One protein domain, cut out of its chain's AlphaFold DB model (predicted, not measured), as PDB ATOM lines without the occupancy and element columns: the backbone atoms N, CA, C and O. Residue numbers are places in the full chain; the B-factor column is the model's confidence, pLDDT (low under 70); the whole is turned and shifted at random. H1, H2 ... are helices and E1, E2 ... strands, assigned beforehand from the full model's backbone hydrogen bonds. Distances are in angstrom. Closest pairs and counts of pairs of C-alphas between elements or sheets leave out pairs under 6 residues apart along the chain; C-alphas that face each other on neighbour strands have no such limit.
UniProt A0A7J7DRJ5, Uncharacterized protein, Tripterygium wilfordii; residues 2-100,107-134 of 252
ATOM      1  N   THR A   2     167.698 149.843 122.629       73.38
ATOM      2  CA  THR A   2     167.593 150.463 121.288       73.38
ATOM      3  C   THR A   2     166.165 150.818 120.848       73.38
ATOM      4  O   THR A   2     165.937 151.936 120.395       73.38
ATOM      5  N   GLY A   3     165.173 149.946 121.069       76.88
ATOM      6  CA  GLY A   3     163.795 150.175 120.588       76.88
ATOM      7  C   GLY A   3     163.097 151.424 121.152       76.88
ATOM      8  O   GLY A   3     162.409 152.133 120.425       76.88
ATOM      9  N   LYS A   4     163.330 151.765 122.429       79.75
ATOM     10  CA  LYS A   4     162.740 152.970 123.049       79.75
ATOM     11  C   LYS A   4     163.306 154.276 122.478       79.75
ATOM     12  O   LYS A   4     162.610 155.284 122.495       79.75
ATOM     13  N   ARG A   5     164.563 154.277 122.016       80.81
ATOM     14  CA  ARG A   5     165.183 155.453 121.381       80.81
ATOM     15  C   ARG A   5     164.638 155.655 119.970       80.81
ATOM     16  O   ARG A   5     164.268 156.771 119.638       80.81
ATOM     17  N   LEU A   6     164.507 154.569 119.204       85.75
ATOM     18  CA  LEU A   6     163.907 154.598 117.867       85.75
ATOM     19  C   LEU A   6     162.468 155.118 117.902       85.75
ATOM     20  O   LEU A   6     162.125 156.003 117.129       85.75
ATOM     21  N   LEU A   7     161.652 154.639 118.847       85.19
ATOM     22  CA  LEU A   7     160.273 155.106 118.985       85.19
ATOM     23  C   LEU A   7     160.195 156.614 119.276       85.19
ATOM     24  O   LEU A   7     159.394 157.305 118.661       85.19
ATOM     25  N   LYS A   8     161.052 157.132 120.165       82.62
ATOM     26  CA  LYS A   8     161.107 158.573 120.467       82.62
ATOM     27  C   LYS A   8     161.544 159.414 119.269       82.62
ATOM     28  O   LYS A   8     161.006 160.497 119.080       82.62
ATOM     29  N   SER A   9     162.509 158.922 118.491       86.19
ATOM     30  CA  SER A   9     162.941 159.581 117.253       86.19
ATOM     31  C   SER A   9     161.777 159.678 116.273       86.19
ATOM     32  O   SER A   9     161.432 160.766 115.837       86.19
ATOM     33  N   LEU A  10     161.091 158.558 116.033       89.81
ATOM     34  CA  LEU A  10     159.952 158.503 115.123       89.81
ATOM     35  C   LEU A  10     158.789 159.405 115.576       89.81
ATOM     36  O   LEU A  10     158.138 160.049 114.758       89.81
ATOM     37  N   GLU A  11     158.521 159.478 116.882       87.56
ATOM     38  CA  GLU A  11     157.531 160.409 117.435       87.56
ATOM     39  C   GLU A  11     157.915 161.879 117.206       87.56
ATOM     40  O   GLU A  11     157.028 162.696 116.953       87.56
ATOM     41  N   SER A  12     159.209 162.205 117.271       88.25
ATOM     42  CA  SER A  12     159.733 163.540 116.967       88.25
ATOM     43  C   SER A  12     159.572 163.877 115.482       88.25
ATOM     44  O   SER A  12     159.053 164.941 115.153       88.25
ATOM     45  N   ASP A  13     159.880 162.933 114.590       91.81
ATOM     46  CA  ASP A  13     159.715 163.107 113.141       91.81
ATOM     47  C   ASP A  13     158.237 163.307 112.765       91.81
ATOM     48  O   ASP A  13     157.886 164.204 111.996       91.81
ATOM     49  N   PHE A  14     157.327 162.523 113.352       92.75
ATOM     50  CA  PHE A  14     155.892 162.722 113.136       92.75
ATOM     51  C   PHE A  14     155.390 164.051 113.698       92.75
ATOM     52  O   PHE A  14     154.495 164.666 113.112       92.75
ATOM     53  N   GLU A  15     155.944 164.505 114.822       92.75
ATOM     54  CA  GLU A  15     155.644 165.825 115.363       92.75
ATOM     55  C   GLU A  15     156.098 166.931 114.408       92.75
ATOM     56  O   GLU A  15     155.307 167.837 114.139       92.75
ATOM     57  N   LEU A  16     157.312 166.834 113.862       93.94
ATOM     58  CA  LEU A  16     157.837 167.766 112.867       93.94
ATOM     59  C   LEU A  16     156.916 167.849 111.651       93.94
ATOM     60  O   LEU A  16     156.461 168.939 111.312       93.94
ATOM     61  N   VAL A  17     156.557 166.712 111.048       94.62
ATOM     62  CA  VAL A  17     155.665 166.678 109.873       94.62
ATOM     63  C   VAL A  17     154.296 167.286 110.193       94.62
ATOM     64  O   VAL A  17     153.741 168.032 109.386       94.62
ATOM     65  N   TYR A  18     153.738 166.993 111.367       94.88
ATOM     66  CA  TYR A  18     152.462 167.559 111.805       94.88
ATOM     67  C   TYR A  18     152.525 169.086 111.973       94.88
ATOM     68  O   TYR A  18     151.635 169.800 111.493       94.88
ATOM     69  N   VAL A  19     153.549 169.595 112.664       95.25
ATOM     70  CA  VAL A  19     153.699 171.033 112.921       95.25
ATOM     71  C   VAL A  19     154.012 171.773 111.627       95.25
ATOM     72  O   VAL A  19     153.349 172.769 111.343       95.25
ATOM     73  N   ALA A  20     154.923 171.248 110.805       95.75
ATOM     74  CA  ALA A  20     155.249 171.805 109.499       95.75
ATOM     75  C   ALA A  20     154.006 171.900 108.613       95.75
ATOM     76  O   ALA A  20     153.700 172.979 108.105       95.75
ATOM     77  N   GLN A  21     153.228 170.814 108.500       95.38
ATOM     78  CA  GLN A  21     151.989 170.840 107.728       95.38
ATOM     79  C   GLN A  21     151.016 171.881 108.284       95.38
ATOM     80  O   GLN A  21     150.467 172.650 107.512       95.38
ATOM     81  N   SER A  22     150.838 171.958 109.606       96.19
ATOM     82  CA  SER A  22     149.948 172.946 110.230       96.19
ATOM     83  C   SER A  22     150.367 174.385 109.903       96.19
ATOM     84  O   SER A  22     149.523 175.207 109.551       96.19
ATOM     85  N   CYS A  23     151.663 174.693 109.979       96.62
ATOM     86  CA  CYS A  23     152.199 176.003 109.614       96.62
ATOM     87  C   CYS A  23     151.989 176.310 108.124       96.62
ATOM     88  O   CYS A  23     151.493 177.382 107.788       96.62
ATOM     89  N   LEU A  24     152.288 175.364 107.232       95.25
ATOM     90  CA  LEU A  24     152.111 175.536 105.786       95.25
ATOM     91  C   LEU A  24     150.638 175.684 105.387       95.25
ATOM     92  O   LEU A  24     150.317 176.514 104.538       95.25
ATOM     93  N   SER A  25     149.724 174.941 106.023       96.75
ATOM     94  CA  SER A  25     148.281 175.107 105.815       96.75
ATOM     95  C   SER A  25     147.826 176.514 106.158       96.75
ATOM     96  O   SER A  25     146.981 177.063 105.461       96.75
ATOM     97  N   TRP A  26     148.367 177.103 107.223       96.56
ATOM     98  CA  TRP A  26     148.024 178.467 107.590       96.56
ATOM     99  C   TRP A  26     148.519 179.480 106.563       96.56
ATOM    100  O   TRP A  26     147.729 180.318 106.128       96.56
ATOM    101  N   GLU A  27     149.777 179.377 106.123       94.56
ATOM    102  CA  GLU A  27     150.307 180.265 105.081       94.56
ATOM    103  C   GLU A  27     149.494 180.159 103.791       94.56
ATOM    104  O   GLU A  27     149.119 181.182 103.217       94.56
ATOM    105  N   ALA A  28     149.170 178.936 103.364       94.81
ATOM    106  CA  ALA A  28     148.362 178.700 102.177       94.81
ATOM    107  C   ALA A  28     146.947 179.273 102.342       94.81
ATOM    108  O   ALA A  28     146.481 180.001 101.470       94.81
ATOM    109  N   LEU A  29     146.278 179.021 103.471       95.88
ATOM    110  CA  LEU A  29     144.916 179.499 103.721       95.88
ATOM    111  C   LEU A  29     144.850 181.027 103.784       95.88
ATOM    112  O   LEU A  29     143.985 181.638 103.158       95.88
ATOM    113  N   HIS A  30     145.790 181.651 104.492       93.75
ATOM    114  CA  HIS A  30     145.896 183.104 104.579       93.75
ATOM    115  C   HIS A  30     146.260 183.728 103.222       93.75
ATOM    116  O   HIS A  30     145.758 184.802 102.886       93.75
ATOM    117  N   HIS A  31     147.084 183.058 102.410       92.44
ATOM    118  CA  HIS A  31     147.373 183.489 101.043       92.44
ATOM    119  C   HIS A  31     146.125 183.446 100.151       92.44
ATOM    120  O   HIS A  31     145.822 184.451  99.509       92.44
ATOM    121  N   GLN A  32     145.368 182.338 100.155       93.56
ATOM    122  CA  GLN A  32     144.125 182.245  99.379       93.56
ATOM    123  C   GLN A  32     143.104 183.292  99.836       93.56
ATOM    124  O   GLN A  32     142.493 183.945  98.995       93.56
ATOM    125  N   TYR A  33     142.975 183.522 101.148       94.12
ATOM    126  CA  TYR A  33     142.130 184.589 101.693       94.12
ATOM    127  C   TYR A  33     142.486 185.952 101.096       94.12
ATOM    128  O   TYR A  33     141.625 186.594 100.502       94.12
ATOM    129  N   ARG A  34     143.759 186.365 101.176       91.81
ATOM    130  CA  ARG A  34     144.197 187.666 100.644       91.81
ATOM    131  C   ARG A  34     143.984 187.778  99.137       91.81
ATOM    132  O   ARG A  34     143.610 188.840  98.653       91.81
ATOM    133  N   LYS A  35     144.212 186.687  98.399       90.94
ATOM    134  CA  LYS A  35     143.999 186.650  96.950       90.94
ATOM    135  C   LYS A  35     142.528 186.886  96.594       90.94
ATOM    136  O   LYS A  35     142.265 187.661  95.689       90.94
ATOM    137  N   VAL A  36     141.585 186.267  97.306       92.38
ATOM    138  CA  VAL A  36     140.140 186.449  97.056       92.38
ATOM    139  C   VAL A  36     139.636 187.788  97.593       92.38
ATOM    140  O   VAL A  36     138.822 188.435  96.943       92.38
ATOM    141  N   GLU A  37     140.135 188.233  98.743       91.81
ATOM    142  CA  GLU A  37     139.801 189.535  99.332       91.81
ATOM    143  C   GLU A  37     140.184 190.694  98.401       91.81
ATOM    144  O   GLU A  37     139.404 191.628  98.236       91.81
ATOM    145  N   ALA A  38     141.329 190.608  97.716       90.44
ATOM    146  CA  ALA A  38     141.732 191.600  96.718       90.44
ATOM    147  C   ALA A  38     140.758 191.696  95.526       90.44
ATOM    148  O   ALA A  38     140.672 192.742  94.886       90.44
ATOM    149  N   LEU A  39     139.996 190.632  95.253       89.38
ATOM    150  CA  LEU A  39     138.985 190.579  94.196       89.38
ATOM    151  C   LEU A  39     137.594 191.003  94.697       89.38
ATOM    152  O   LEU A  39     136.654 191.061  93.908       89.38
ATOM    153  N   ALA A  40     137.422 191.315  95.990       80.00
ATOM    154  CA  ALA A  40     136.115 191.533  96.626       80.00
ATOM    155  C   ALA A  40     135.345 192.787  96.152       80.00
ATOM    156  O   ALA A  40     134.251 193.053  96.648       80.00
ATOM    157  N   GLY A  41     135.874 193.536  95.180       77.19
ATOM    158  CA  GLY A  41     135.185 194.630  94.484       77.19
ATOM    159  C   GLY A  41     134.959 194.388  92.987       77.19
ATOM    160  O   GLY A  41     134.401 195.254  92.320       77.19
ATOM    161  N   GLN A  42     135.398 193.248  92.451       81.12
ATOM    162  CA  GLN A  42     135.271 192.913  91.036       81.12
ATOM    163  C   GLN A  42     134.031 192.046  90.783       81.12
ATOM    164  O   GLN A  42     133.734 191.120  91.544       81.12
ATOM    165  N   ASN A  43     133.331 192.311  89.678       74.06
ATOM    166  CA  ASN A  43     132.274 191.433  89.182       74.06
ATOM    167  C   ASN A  43     132.915 190.309  88.359       74.06
ATOM    168  O   ASN A  43     133.225 190.469  87.182       74.06
ATOM    169  N   GLY A  44     133.159 189.177  89.015       77.25
ATOM    170  CA  GLY A  44     133.742 188.001  88.384       77.25
ATOM    171  C   GLY A  44     133.404 186.717  89.129       77.25
ATOM    172  O   GLY A  44     132.805 186.721  90.214       77.25
ATOM    173  N   VAL A  45     133.788 185.595  88.530       82.50
ATOM    174  CA  VAL A  45     133.527 184.259  89.067       82.50
ATOM    175  C   VAL A  45     134.770 183.382  88.985       82.50
ATOM    176  O   VAL A  45     135.627 183.539  88.118       82.50
ATOM    177  N   PHE A  46     134.857 182.427  89.905       83.06
ATOM    178  CA  PHE A  46     135.795 181.320  89.798       83.06
ATOM    179  C   PHE A  46     135.131 180.179  89.037       83.06
ATOM    180  O   PHE A  46     134.025 179.764  89.398       83.06
ATOM    181  N   TYR A  47     135.808 179.638  88.027       71.88
ATOM    182  CA  TYR A  47     135.384 178.375  87.427       71.88
ATOM    183  C   TYR A  47     135.581 177.249  88.441       71.88
ATOM    184  O   TYR A  47     136.605 177.213  89.119       71.88
ATOM    185  N   SER A  48     134.630 176.316  88.514       79.88
ATOM    186  CA  SER A  48     134.540 175.210  89.484       79.88
ATOM    187  C   SER A  48     133.933 175.550  90.853       79.88
ATOM    188  O   SER A  48     133.823 176.701  91.274       79.88
ATOM    189  N   ASN A  49     133.554 174.484  91.566       85.81
ATOM    190  CA  ASN A  49     132.962 174.530  92.900       85.81
ATOM    191  C   ASN A  49     134.012 174.818  93.993       85.81
ATOM    192  O   ASN A  49     134.176 174.047  94.940       85.81
ATOM    193  N   VAL A  50     134.731 175.933  93.862       90.06
ATOM    194  CA  VAL A  50     135.800 176.347  94.783       90.06
ATOM    195  C   VAL A  50     135.287 176.443  96.218       90.06
ATOM    196  O   VAL A  50     135.917 175.927  97.140       90.06
ATOM    197  N   ALA A  51     134.110 177.044  96.414       90.88
ATOM    198  CA  ALA A  51     133.490 177.141  97.733       90.88
ATOM    199  C   ALA A  51     133.238 175.751  98.351       90.88
ATOM    200  O   ALA A  51     133.470 175.558  99.545       90.88
ATOM    201  N   GLY A  52     132.833 174.768  97.538       93.25
ATOM    202  CA  GLY A  52     132.671 173.380  97.967       93.25
ATOM    203  C   GLY A  52     133.987 172.694  98.345       93.25
ATOM    204  O   GLY A  52     134.012 171.935  99.311       93.25
ATOM    205  N   GLU A  53     135.095 172.981  97.658       94.69
ATOM    206  CA  GLU A  53     136.412 172.450  98.042       94.69
ATOM    207  C   GLU A  53     136.893 173.026  99.384       94.69
ATOM    208  O   GLU A  53     137.371 172.280 100.243       94.69
ATOM    209  N   PHE A  54     136.687 174.324  99.628       96.38
ATOM    210  CA  PHE A  54     136.949 174.921 100.944       96.38
ATOM    211  C   PHE A  54     136.034 174.337 102.024       96.38
ATOM    212  O   PHE A  54     136.497 174.009 103.114       96.38
ATOM    213  N   GLN A  55     134.760 174.092 101.717       96.38
ATOM    214  CA  GLN A  55     133.866 173.404 102.645       96.38
ATOM    215  C   GLN A  55     134.367 171.990 102.989       96.38
ATOM    216  O   GLN A  55     134.329 171.598 104.155       96.38
ATOM    217  N   LYS A  56     134.894 171.225 102.024       96.25
ATOM    218  CA  LYS A  56     135.515 169.916 102.306       96.25
ATOM    219  C   LYS A  56     136.715 170.052 103.243       96.25
ATOM    220  O   LYS A  56     136.832 169.269 104.184       96.25
ATOM    221  N   PHE A  57     137.582 171.043 103.023       97.31
ATOM    222  CA  PHE A  57     138.705 171.333 103.922       97.31
ATOM    223  C   PHE A  57     138.231 171.632 105.352       97.31
ATOM    224  O   PHE A  57     138.761 171.057 106.306       97.31
ATOM    225  N   GLN A  58     137.198 172.468 105.502       97.50
ATOM    226  CA  GLN A  58     136.577 172.770 106.795       97.50
ATOM    227  C   GLN A  58     136.075 171.493 107.490       97.50
ATOM    228  O   GLN A  58     136.441 171.234 108.636       97.50
ATOM    229  N   VAL A  59     135.289 170.668 106.792       96.75
ATOM    230  CA  VAL A  59     134.709 169.431 107.347       96.75
ATOM    231  C   VAL A  59     135.798 168.446 107.780       96.75
ATOM    232  O   VAL A  59     135.679 167.816 108.829       96.75
ATOM    233  N   LEU A  60     136.884 168.319 107.011       95.69
ATOM    234  CA  LEU A  60     138.009 167.454 107.379       95.69
ATOM    235  C   LEU A  60     138.704 167.922 108.662       95.69
ATOM    236  O   LEU A  60     139.063 167.088 109.496       95.69
ATOM    237  N   LEU A  61     138.876 169.234 108.842       94.94
ATOM    238  CA  LEU A  61     139.417 169.810 110.076       94.94
ATOM    239  C   LEU A  61     138.508 169.548 111.280       94.94
ATOM    240  O   LEU A  61     138.992 169.150 112.341       94.94
ATOM    241  N   GLU A  62     137.207 169.776 111.127       94.06
ATOM    242  CA  GLU A  62     136.216 169.583 112.191       94.06
ATOM    243  C   GLU A  62     136.136 168.118 112.617       94.06
ATOM    244  O   GLU A  62     136.313 167.816 113.799       94.06
ATOM    245  N   ARG A  63     136.023 167.204 111.648       91.75
ATOM    246  CA  ARG A  63     136.035 165.759 111.892       91.75
ATOM    247  C   ARG A  63     137.313 165.305 112.588       91.75
ATOM    248  O   ARG A  63     137.258 164.558 113.560       91.75
ATOM    249  N   PHE A  64     138.472 165.797 112.143       91.69
ATOM    250  CA  PHE A  64     139.741 165.506 112.808       91.69
ATOM    251  C   PHE A  64     139.716 165.916 114.290       91.69
ATOM    252  O   PHE A  64     140.184 165.168 115.149       91.69
ATOM    253  N   MET A  65     139.164 167.090 114.610       89.81
ATOM    254  CA  MET A  65     139.066 167.572 115.991       89.81
ATOM    255  C   MET A  65     138.074 166.773 116.844       89.81
ATOM    256  O   MET A  65     138.281 166.658 118.057       89.81
ATOM    257  N   GLU A  66     137.007 166.244 116.251       86.19
ATOM    258  CA  GLU A  66     136.064 165.339 116.916       86.19
ATOM    259  C   GLU A  66     136.734 164.010 117.266       86.19
ATOM    260  O   GLU A  66     136.745 163.627 118.439       86.19
ATOM    261  N   ASP A  67     137.405 163.382 116.299       80.38
ATOM    262  CA  ASP A  67     138.106 162.107 116.487       80.38
ATOM    263  C   ASP A  67     139.259 162.229 117.506       80.38
ATOM    264  O   ASP A  67     139.464 161.360 118.359       80.38
ATOM    265  N   GLN A  68     140.005 163.342 117.475       75.50
ATOM    266  CA  GLN A  68     141.152 163.584 118.361       75.50
ATOM    267  C   GLN A  68     140.769 163.644 119.850       75.50
ATOM    268  O   GLN A  68     141.574 163.277 120.716       75.50
ATOM    269  N   ARG A  69     139.563 164.131 120.178       61.28
ATOM    270  CA  ARG A  69     139.095 164.266 121.570       61.28
ATOM    271  C   ARG A  69     139.054 162.927 122.311       61.28
ATOM    272  O   ARG A  69     139.134 162.940 123.537       61.28
ATOM    273  N   SER A  70     139.002 161.819 121.580       59.69
ATOM    274  CA  SER A  70     138.877 160.466 122.122       59.69
ATOM    275  C   SER A  70     140.220 159.803 122.474       59.69
ATOM    276  O   SER A  70     140.272 159.024 123.417       59.69
ATOM    277  N   ASP A  71     141.314 160.115 121.762       58.28
ATOM    278  CA  ASP A  71     142.605 159.390 121.873       58.28
ATOM    279  C   ASP A  71     143.711 160.204 122.584       58.28
ATOM    280  O   ASP A  71     144.711 159.677 123.067       58.28
ATOM    281  N   GLY A  72     143.577 161.533 122.678       63.78
ATOM    282  CA  GLY A  72     144.514 162.387 123.430       63.78
ATOM    283  C   GLY A  72     145.945 162.493 122.861       63.78
ATOM    284  O   GLY A  72     146.732 163.312 123.342       63.78
ATOM    285  N   LYS A  73     146.290 161.738 121.810       79.69
ATOM    286  CA  LYS A  73     147.599 161.737 121.134       79.69
ATOM    287  C   LYS A  73     147.537 162.433 119.771       79.69
ATOM    288  O   LYS A  73     147.537 161.786 118.732       79.69
ATOM    289  N   ARG A  74     147.542 163.770 119.770       86.94
ATOM    290  CA  ARG A  74     147.300 164.588 118.563       86.94
ATOM    291  C   ARG A  74     148.155 164.230 117.343       86.94
ATOM    292  O   ARG A  74     147.616 164.120 116.250       86.94
ATOM    293  N   VAL A  75     149.462 164.044 117.539       89.12
ATOM    294  CA  VAL A  75     150.404 163.702 116.457       89.12
ATOM    295  C   VAL A  75     150.040 162.352 115.829       89.12
ATOM    296  O   VAL A  75     149.936 162.241 114.614       89.12
ATOM    297  N   TRP A  76     149.741 161.346 116.651       86.25
ATOM    298  CA  TRP A  76     149.314 160.028 116.176       86.25
ATOM    299  C   TRP A  76     147.943 160.063 115.496       86.25
ATOM    300  O   TRP A  76     147.760 159.430 114.454       86.25
ATOM    301  N   SER A  77     146.997 160.840 116.034       89.38
ATOM    302  CA  SER A  77     145.711 161.085 115.376       89.38
ATOM    303  C   SER A  77     145.915 161.727 114.004       89.38
ATOM    304  O   SER A  77     145.229 161.354 113.060       89.38
ATOM    305  N   TYR A  78     146.871 162.654 113.868       91.81
ATOM    306  CA  TYR A  78     147.200 163.274 112.583       91.81
ATOM    307  C   TYR A  78     147.780 162.263 111.599       91.81
ATOM    308  O   TYR A  78     147.279 162.176 110.482       91.81
ATOM    309  N   VAL A  79     148.761 161.453 112.011       89.88
ATOM    310  CA  VAL A  79     149.337 160.403 111.154       89.88
ATOM    311  C   VAL A  79     148.231 159.482 110.636       89.88
ATOM    312  O   VAL A  79     148.076 159.327 109.426       89.88
ATOM    313  N   ARG A  80     147.383 158.950 111.528       88.81
ATOM    314  CA  ARG A  80     146.238 158.106 111.143       88.81
ATOM    315  C   ARG A  80     145.251 158.849 110.239       88.81
ATOM    316  O   ARG A  80     144.802 158.303 109.237       88.81
ATOM    317  N   GLY A  81     144.944 160.099 110.572       89.38
ATOM    318  CA  GLY A  81     144.052 160.956 109.799       89.38
ATOM    319  C   GLY A  81     144.549 161.187 108.375       89.38
ATOM    320  O   GLY A  81     143.753 161.113 107.449       89.38
ATOM    321  N   ARG A  82     145.856 161.388 108.172       90.06
ATOM    322  CA  ARG A  82     146.472 161.550 106.844       90.06
ATOM    323  C   ARG A  82     146.452 160.267 106.018       90.06
ATOM    324  O   ARG A  82     146.317 160.356 104.799       90.06
ATOM    325  N   PHE A  83     146.544 159.100 106.659       87.38
ATOM    326  CA  PHE A  83     146.356 157.812 105.984       87.38
ATOM    327  C   PHE A  83     144.922 157.644 105.468       87.38
ATOM    328  O   PHE A  83     144.738 157.230 104.325       87.38
ATOM    329  N   SER A  84     143.916 158.004 106.270       89.50
ATOM    330  CA  SER A  84     142.503 157.910 105.868       89.50
ATOM    331  C   SER A  84     142.080 159.018 104.898       89.50
ATOM    332  O   SER A  84     141.311 158.781 103.972       89.50
ATOM    333  N   PHE A  85     142.587 160.234 105.103       90.00
ATOM    334  CA  PHE A  85     142.220 161.437 104.363       90.00
ATOM    335  C   PHE A  85     143.481 162.153 103.875       90.00
ATOM    336  O   PHE A  85     144.060 163.014 104.547       90.00
ATOM    337  N   LYS A  86     143.888 161.820 102.645       89.62
ATOM    338  CA  LYS A  86     145.079 162.381 101.988       89.62
ATOM    339  C   LYS A  86     145.021 163.892 101.742       89.62
ATOM    340  O   LYS A  86     146.054 164.456 101.402       89.62
ATOM    341  N   SER A  87     143.887 164.549 101.960       93.44
ATOM    342  CA  SER A  87     143.734 166.005 101.878       93.44
ATOM    343  C   SER A  87     143.631 166.705 103.239       93.44
ATOM    344  O   SER A  87     143.483 167.924 103.288       93.44
ATOM    345  N   LEU A  88     143.729 165.984 104.367       94.94
ATOM    346  CA  LEU A  88     143.732 166.614 105.691       94.94
ATOM    347  C   LEU A  88     144.880 167.633 105.782       94.94
ATOM    348  O   LEU A  88     146.035 167.279 105.540       94.94
ATOM    349  N   LEU A  89     144.545 168.876 106.152       95.69
ATOM    350  CA  LEU A  89     145.452 170.032 106.177       95.69
ATOM    351  C   LEU A  89     146.004 170.464 104.798       95.69
ATOM    352  O   LEU A  89     146.948 171.250 104.734       95.69
ATOM    353  N   GLN A  90     145.426 170.019 103.684       95.56
ATOM    354  CA  GLN A  90     145.763 170.533 102.351       95.56
ATOM    355  C   GLN A  90     144.736 171.580 101.929       95.56
ATOM    356  O   GLN A  90     143.567 171.264 101.724       95.56
ATOM    357  N   VAL A  91     145.172 172.837 101.850       96.19
ATOM    358  CA  VAL A  91     144.307 173.952 101.450       96.19
ATOM    359  C   VAL A  91     143.991 173.828  99.956       96.19
ATOM    360  O   VAL A  91     144.927 173.621  99.183       96.19
ATOM    361  N   PRO A  92     142.719 173.960  99.539       94.00
ATOM    362  CA  PRO A  92     142.354 173.948  98.130       94.00
ATOM    363  C   PRO A  92     143.073 175.036  97.332       94.00
ATOM    364  O   PRO A  92     143.215 176.176  97.785       94.00
ATOM    365  N   GLU A  93     143.499 174.689  96.123       90.25
ATOM    366  CA  GLU A  93     144.044 175.653  95.175       90.25
ATOM    367  C   GLU A  93     142.915 176.472  94.541       90.25
ATOM    368  O   GLU A  93     141.831 175.954  94.262       90.25
ATOM    369  N   LEU A  94     143.170 177.761  94.309       84.44
ATOM    370  CA  LEU A  94     142.244 178.605  93.562       84.44
ATOM    371  C   LEU A  94     142.476 178.426  92.055       84.44
ATOM    372  O   LEU A  94     143.576 178.739  91.589       84.44
ATOM    373  N   PRO A  95     141.462 177.985  91.292       79.19
ATOM    374  CA  PRO A  95     141.525 177.916  89.836       79.19
ATOM    375  C   PRO A  95     141.517 179.321  89.211       79.19
ATOM    376  O   PRO A  95     141.475 180.339  89.911       79.19
ATOM    377  N   GLY A  96     141.573 179.380  87.877       74.00
ATOM    378  CA  GLY A  96     141.520 180.633  87.122       74.00
ATOM    379  C   GLY A  96     140.285 181.481  87.461       74.00
ATOM    380  O   GLY A  96     139.174 180.960  87.569       74.00
ATOM    381  N   PHE A  97     140.508 182.784  87.632       76.69
ATOM    382  CA  PHE A  97     139.479 183.803  87.845       76.69
ATOM    383  C   PHE A  97     139.192 184.516  86.522       76.69
ATOM    384  O   PHE A  97     140.142 184.851  85.812       76.69
ATOM    385  N   VAL A  98     137.918 184.750  86.200       72.88
ATOM    386  CA  VAL A  98     137.512 185.524  85.018       72.88
ATOM    387  C   VAL A  98     136.582 186.662  85.420       72.88
ATOM    388  O   VAL A  98     135.573 186.461  86.103       72.88
ATOM    389  N   GLU A  99     136.967 187.865  84.993       67.06
ATOM    390  CA  GLU A  99     136.135 189.066  85.000       67.06
ATOM    391  C   GLU A  99     135.076 188.898  83.898       67.06
ATOM    392  O   GLU A  99     135.412 188.483  82.790       67.06
ATOM    393  N   GLU A 100     133.792 189.099  84.215       62.41
ATOM    394  CA  GLU A 100     132.688 188.730  83.314       62.41
ATOM    395  C   GLU A 100     132.818 189.354  81.908       62.41
ATOM    396  O   GLU A 100     132.574 190.542  81.729       62.41
ATOM    397  N   ARG A 107     127.640 176.995  84.569       56.97
ATOM    398  CA  ARG A 107     127.440 175.705  85.261       56.97
ATOM    399  C   ARG A 107     128.629 175.400  86.181       56.97
ATOM    400  O   ARG A 107     129.654 174.894  85.745       56.97
ATOM    401  N   GLY A 108     128.456 175.670  87.476       63.09
ATOM    402  CA  GLY A 108     129.447 175.366  88.514       63.09
ATOM    403  C   GLY A 108     130.427 176.499  88.823       63.09
ATOM    404  O   GLY A 108     131.459 176.224  89.422       63.09
ATOM    405  N   ALA A 109     130.123 177.739  88.427       76.56
ATOM    406  CA  ALA A 109     130.927 178.910  88.768       76.56
ATOM    407  C   ALA A 109     130.584 179.437  90.177       76.56
ATOM    408  O   ALA A 109     129.407 179.557  90.531       76.56
ATOM    409  N   CYS A 110     131.594 179.771  90.982       80.94
ATOM    410  CA  CYS A 110     131.418 180.354  92.317       80.94
ATOM    411  C   CYS A 110     131.665 181.867  92.299       80.94
ATOM    412  O   CYS A 110     132.684 182.331  91.787       80.94
ATOM    413  N   ARG A 111     130.775 182.648  92.925       87.56
ATOM    414  CA  ARG A 111     130.978 184.096  93.100       87.56
ATOM    415  C   ARG A 111     132.123 184.354  94.076       87.56
ATOM    416  O   ARG A 111     132.269 183.626  95.060       87.56
ATOM    417  N   VAL A 112     132.865 185.445  93.874       89.81
ATOM    418  CA  VAL A 112     133.965 185.867  94.768       89.81
ATOM    419  C   VAL A 112     133.524 185.906  96.232       89.81
ATOM    420  O   VAL A 112     134.197 185.355  97.097       89.81
ATOM    421  N   LYS A 113     132.346 186.483  96.506       90.25
ATOM    422  CA  LYS A 113     131.787 186.583  97.863       90.25
ATOM    423  C   LYS A 113     131.543 185.219  98.518       90.25
ATOM    424  O   LYS A 113     131.782 185.067  99.714       90.25
ATOM    425  N   ASP A 114     131.087 184.231  97.750       91.75
ATOM    426  CA  ASP A 114     130.805 182.888  98.267       91.75
ATOM    427  C   ASP A 114     132.105 182.147  98.595       91.75
ATOM    428  O   ASP A 114     132.208 181.505  99.642       91.75
ATOM    429  N   VAL A 115     133.123 182.296  97.739       93.44
ATOM    430  CA  VAL A 115     134.467 181.756  97.982       93.44
ATOM    431  C   VAL A 115     135.106 182.417  99.202       93.44
ATOM    432  O   VAL A 115     135.615 181.713 100.072       93.44
ATOM    433  N   LEU A 116     135.028 183.746  99.318       93.88
ATOM    434  CA  LEU A 116     135.576 184.483 100.458       93.88
ATOM    435  C   LEU A 116     134.958 184.003 101.777       93.88
ATOM    436  O   LEU A 116     135.681 183.646 102.704       93.88
ATOM    437  N   ASN A 117     133.629 183.889 101.829       94.44
ATOM    438  CA  ASN A 117     132.910 183.375 102.995       94.44
ATOM    439  C   ASN A 117     133.294 181.917 103.326       94.44
ATOM    440  O   ASN A 117     133.406 181.546 104.496       94.44
ATOM    441  N   ALA A 118     133.519 181.070 102.316       96.25
ATOM    442  CA  ALA A 118     133.991 179.702 102.536       96.25
ATOM    443  C   ALA A 118     135.401 179.676 103.156       96.25
ATOM    444  O   ALA A 118     135.644 178.925 104.104       96.25
ATOM    445  N   ILE A 119     136.313 180.531 102.684       96.88
ATOM    446  CA  ILE A 119     137.666 180.664 103.245       96.88
ATOM    447  C   ILE A 119     137.612 181.198 104.683       96.88
ATOM    448  O   ILE A 119     138.299 180.673 105.557       96.88
ATOM    449  N   GLU A 120     136.768 182.187 104.971       96.25
ATOM    450  CA  GLU A 120     136.595 182.727 106.326       96.25
ATOM    451  C   GLU A 120     136.127 181.658 107.322       96.25
ATOM    452  O   GLU A 120     136.669 181.558 108.427       96.25
ATOM    453  N   LYS A 121     135.190 180.790 106.922       97.69
ATOM    454  CA  LYS A 121     134.782 179.625 107.727       97.69
ATOM    455  C   LYS A 121     135.937 178.651 107.953       97.69
ATOM    456  O   LYS A 121     136.118 178.163 109.068       97.69
ATOM    457  N   CYS A 122     136.765 178.416 106.936       98.19
ATOM    458  CA  CYS A 122     137.974 177.605 107.077       98.19
ATOM    459  C   CYS A 122     138.956 178.218 108.082       98.19
ATOM    460  O   CYS A 122     139.505 177.492 108.906       98.19
ATOM    461  N   ILE A 123     139.153 179.541 108.063       98.12
ATOM    462  CA  ILE A 123     140.014 180.253 109.023       98.12
ATOM    463  C   ILE A 123     139.471 180.102 110.446       98.12
ATOM    464  O   ILE A 123     140.238 179.845 111.376       98.12
ATOM    465  N   GLN A 124     138.153 180.204 110.635       97.31
ATOM    466  CA  GLN A 124     137.520 179.984 111.937       97.31
ATOM    467  C   GLN A 124     137.714 178.545 112.436       97.31
ATOM    468  O   GLN A 124     138.131 178.348 113.581       97.31
ATOM    469  N   ALA A 125     137.485 177.542 111.585       97.56
ATOM    470  CA  ALA A 125     137.736 176.139 111.920       97.56
ATOM    471  C   ALA A 125     139.221 175.892 112.233       97.56
ATOM    472  O   ALA A 125     139.556 175.235 113.223       97.56
ATOM    473  N   PHE A 126     140.123 176.493 111.455       98.06
ATOM    474  CA  PHE A 126     141.565 176.403 111.657       98.06
ATOM    475  C   PHE A 126     142.009 177.049 112.978       98.06
ATOM    476  O   PHE A 126     142.846 176.499 113.696       98.06
ATOM    477  N   TRP A 127     141.405 178.174 113.369       96.94
ATOM    478  CA  TRP A 127     141.624 178.770 114.686       96.94
ATOM    479  C   TRP A 127     141.250 177.807 115.818       96.94
ATOM    480  O   TRP A 127     142.024 177.624 116.762       96.94
ATOM    481  N   VAL A 128     140.087 177.151 115.734       95.19
ATOM    482  CA  VAL A 128     139.682 176.134 116.720       95.19
ATOM    483  C   VAL A 128     140.677 174.971 116.727       95.19
ATOM    484  O   VAL A 128     141.082 174.512 117.805       95.19
ATOM    485  N   PHE A 129     141.151 174.554 115.554       94.94
ATOM    486  CA  PHE A 129     142.190 173.540 115.408       94.94
ATOM    487  C   PHE A 129     143.466 173.934 116.161       94.94
ATOM    488  O   PHE A 129     143.850 173.218 117.088       94.94
ATOM    489  N   VAL A 130     144.098 175.076 115.885       94.50
ATOM    490  CA  VAL A 130     145.354 175.452 116.573       94.50
ATOM    491  C   VAL A 130     145.146 175.742 118.062       94.50
ATOM    492  O   VAL A 130     145.990 175.411 118.898       94.50
ATOM    493  N   LYS A 131     143.992 176.304 118.439       91.19
ATOM    494  CA  LYS A 131     143.651 176.591 119.840       91.19
ATOM    495  C   LYS A 131     143.557 175.311 120.670       91.19
ATOM    496  O   LYS A 131     143.965 175.305 121.832       91.19
ATOM    497  N   THR A 132     143.019 174.234 120.099       88.06
ATOM    498  CA  THR A 132     142.835 172.951 120.799       88.06
ATOM    499  C   THR A 132     144.122 172.138 120.942       88.06
ATOM    500  O   THR A 132     144.201 171.324 121.863       88.06
ATOM    501  N   ASP A 133     145.143 172.398 120.120       83.56
ATOM    502  CA  ASP A 133     146.475 171.778 120.236       83.56
ATOM    503  C   ASP A 133     147.176 172.184 121.548       83.56
ATOM    504  O   ASP A 133     147.908 171.430 122.186       83.56
ATOM    505  N   ASN A 134     146.863 173.378 122.050       63.06
ATOM    506  CA  ASN A 134     147.541 173.994 123.189       63.06
ATOM    507  C   ASN A 134     147.079 173.464 124.575       63.06
ATOM    508  O   ASN A 134     147.338 174.084 125.604       63.06
TER     509      ASN A 134
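Overview. This is residues 2 to 100 and 107 to 134 of the 252 residues of an uncharacterized protein of Tripterygium wilfordii (UniProt A0A7J7DRJ5). The model is a rod built along one long helix, H1, with H2 and H4 side by side over it and running back against its direction. Where H2 ends, the short helix H3 packs on both H2 and H1, and a long stretch, residues 85 to 96, then runs back between H1 and H2 to a small two-stranded sheet, E1 and E2, at the other end of the rod. Residues 2 to 10 of H1 stick out beyond the body. The printed part has 127 residues, with four named helices and two named strands that follow along the chain as H1, E1, H2, H3, E2, H4; the class is mostly helix, and E1 and E2 are antiparallel. It is only just loose, close to compact, with a radius of gyration of the C-alphas of 17.1 A and spans of 64 by 25 by 23 A.

Arrangement. H1, residues 2 to 37, touches H4, residues 112 to 133, with residues 26 to 37 alone; the closest C-alphas, of Val 36 and Leu 116, are 6.0 A apart. Their lines stand at a shallow tilt of 28 degrees, opposite ways. E1, residues 44 to 46, is antiparallel to E2, residues 97 to 99, with N 45 and O 98 at 3.1 A and N 98 and O 45 at 3.2 A, within hydrogen-bond range. Residues 45 to 46 of E1 also pair with residues 110 to 111, antiparallel. H2, residues 50 to 71, touches H4 at a shallow tilt of 15 degrees, the same way; the closest C-alphas, of Ala 51 and Val 115, are 4.7 A apart. H1 and H2 are apart. H3, residues 74 to 84, touches H2 at a steep tilt of 51 degrees, opposite ways, with C-alphas 68 and 77 closest at 6.0 A. H3 touches H1 only just about perpendicular, at 72 degrees, with C-alphas 15 and 75 closest at 5.8 A. In H1, H3 and H4 every O i to N i+4 pair is within hydrogen-bond range; in H2, 15 of 18 are.

Along the chain. H1 begins at C-alpha 2, (167.593, 150.463, 121.288), and is 52.7 A long. E1 measures 7.1 A, H2 32.7 A, H3 15.1 A and E2 6.9 A. H2 begins at C-alpha 50, (135.800, 176.347, 94.783). H4, 31.7 A long, ends at C-alpha 133, (146.475, 171.778, 120.236).

Size, cuts and confidence. The two C-alphas farthest apart, of Thr 2 and Glu 100, are 64.2 A apart. Residues 101 to 106 are not printed, and C-alphas 100 and 107 are 14.2 A apart across this cut. The link from H3 to E2 is long, with 12 residues. The mean pLDDT of the printed part is 87.8; residues 69 to 72, 99 to 100, 107 to 108 and 134 are under 70.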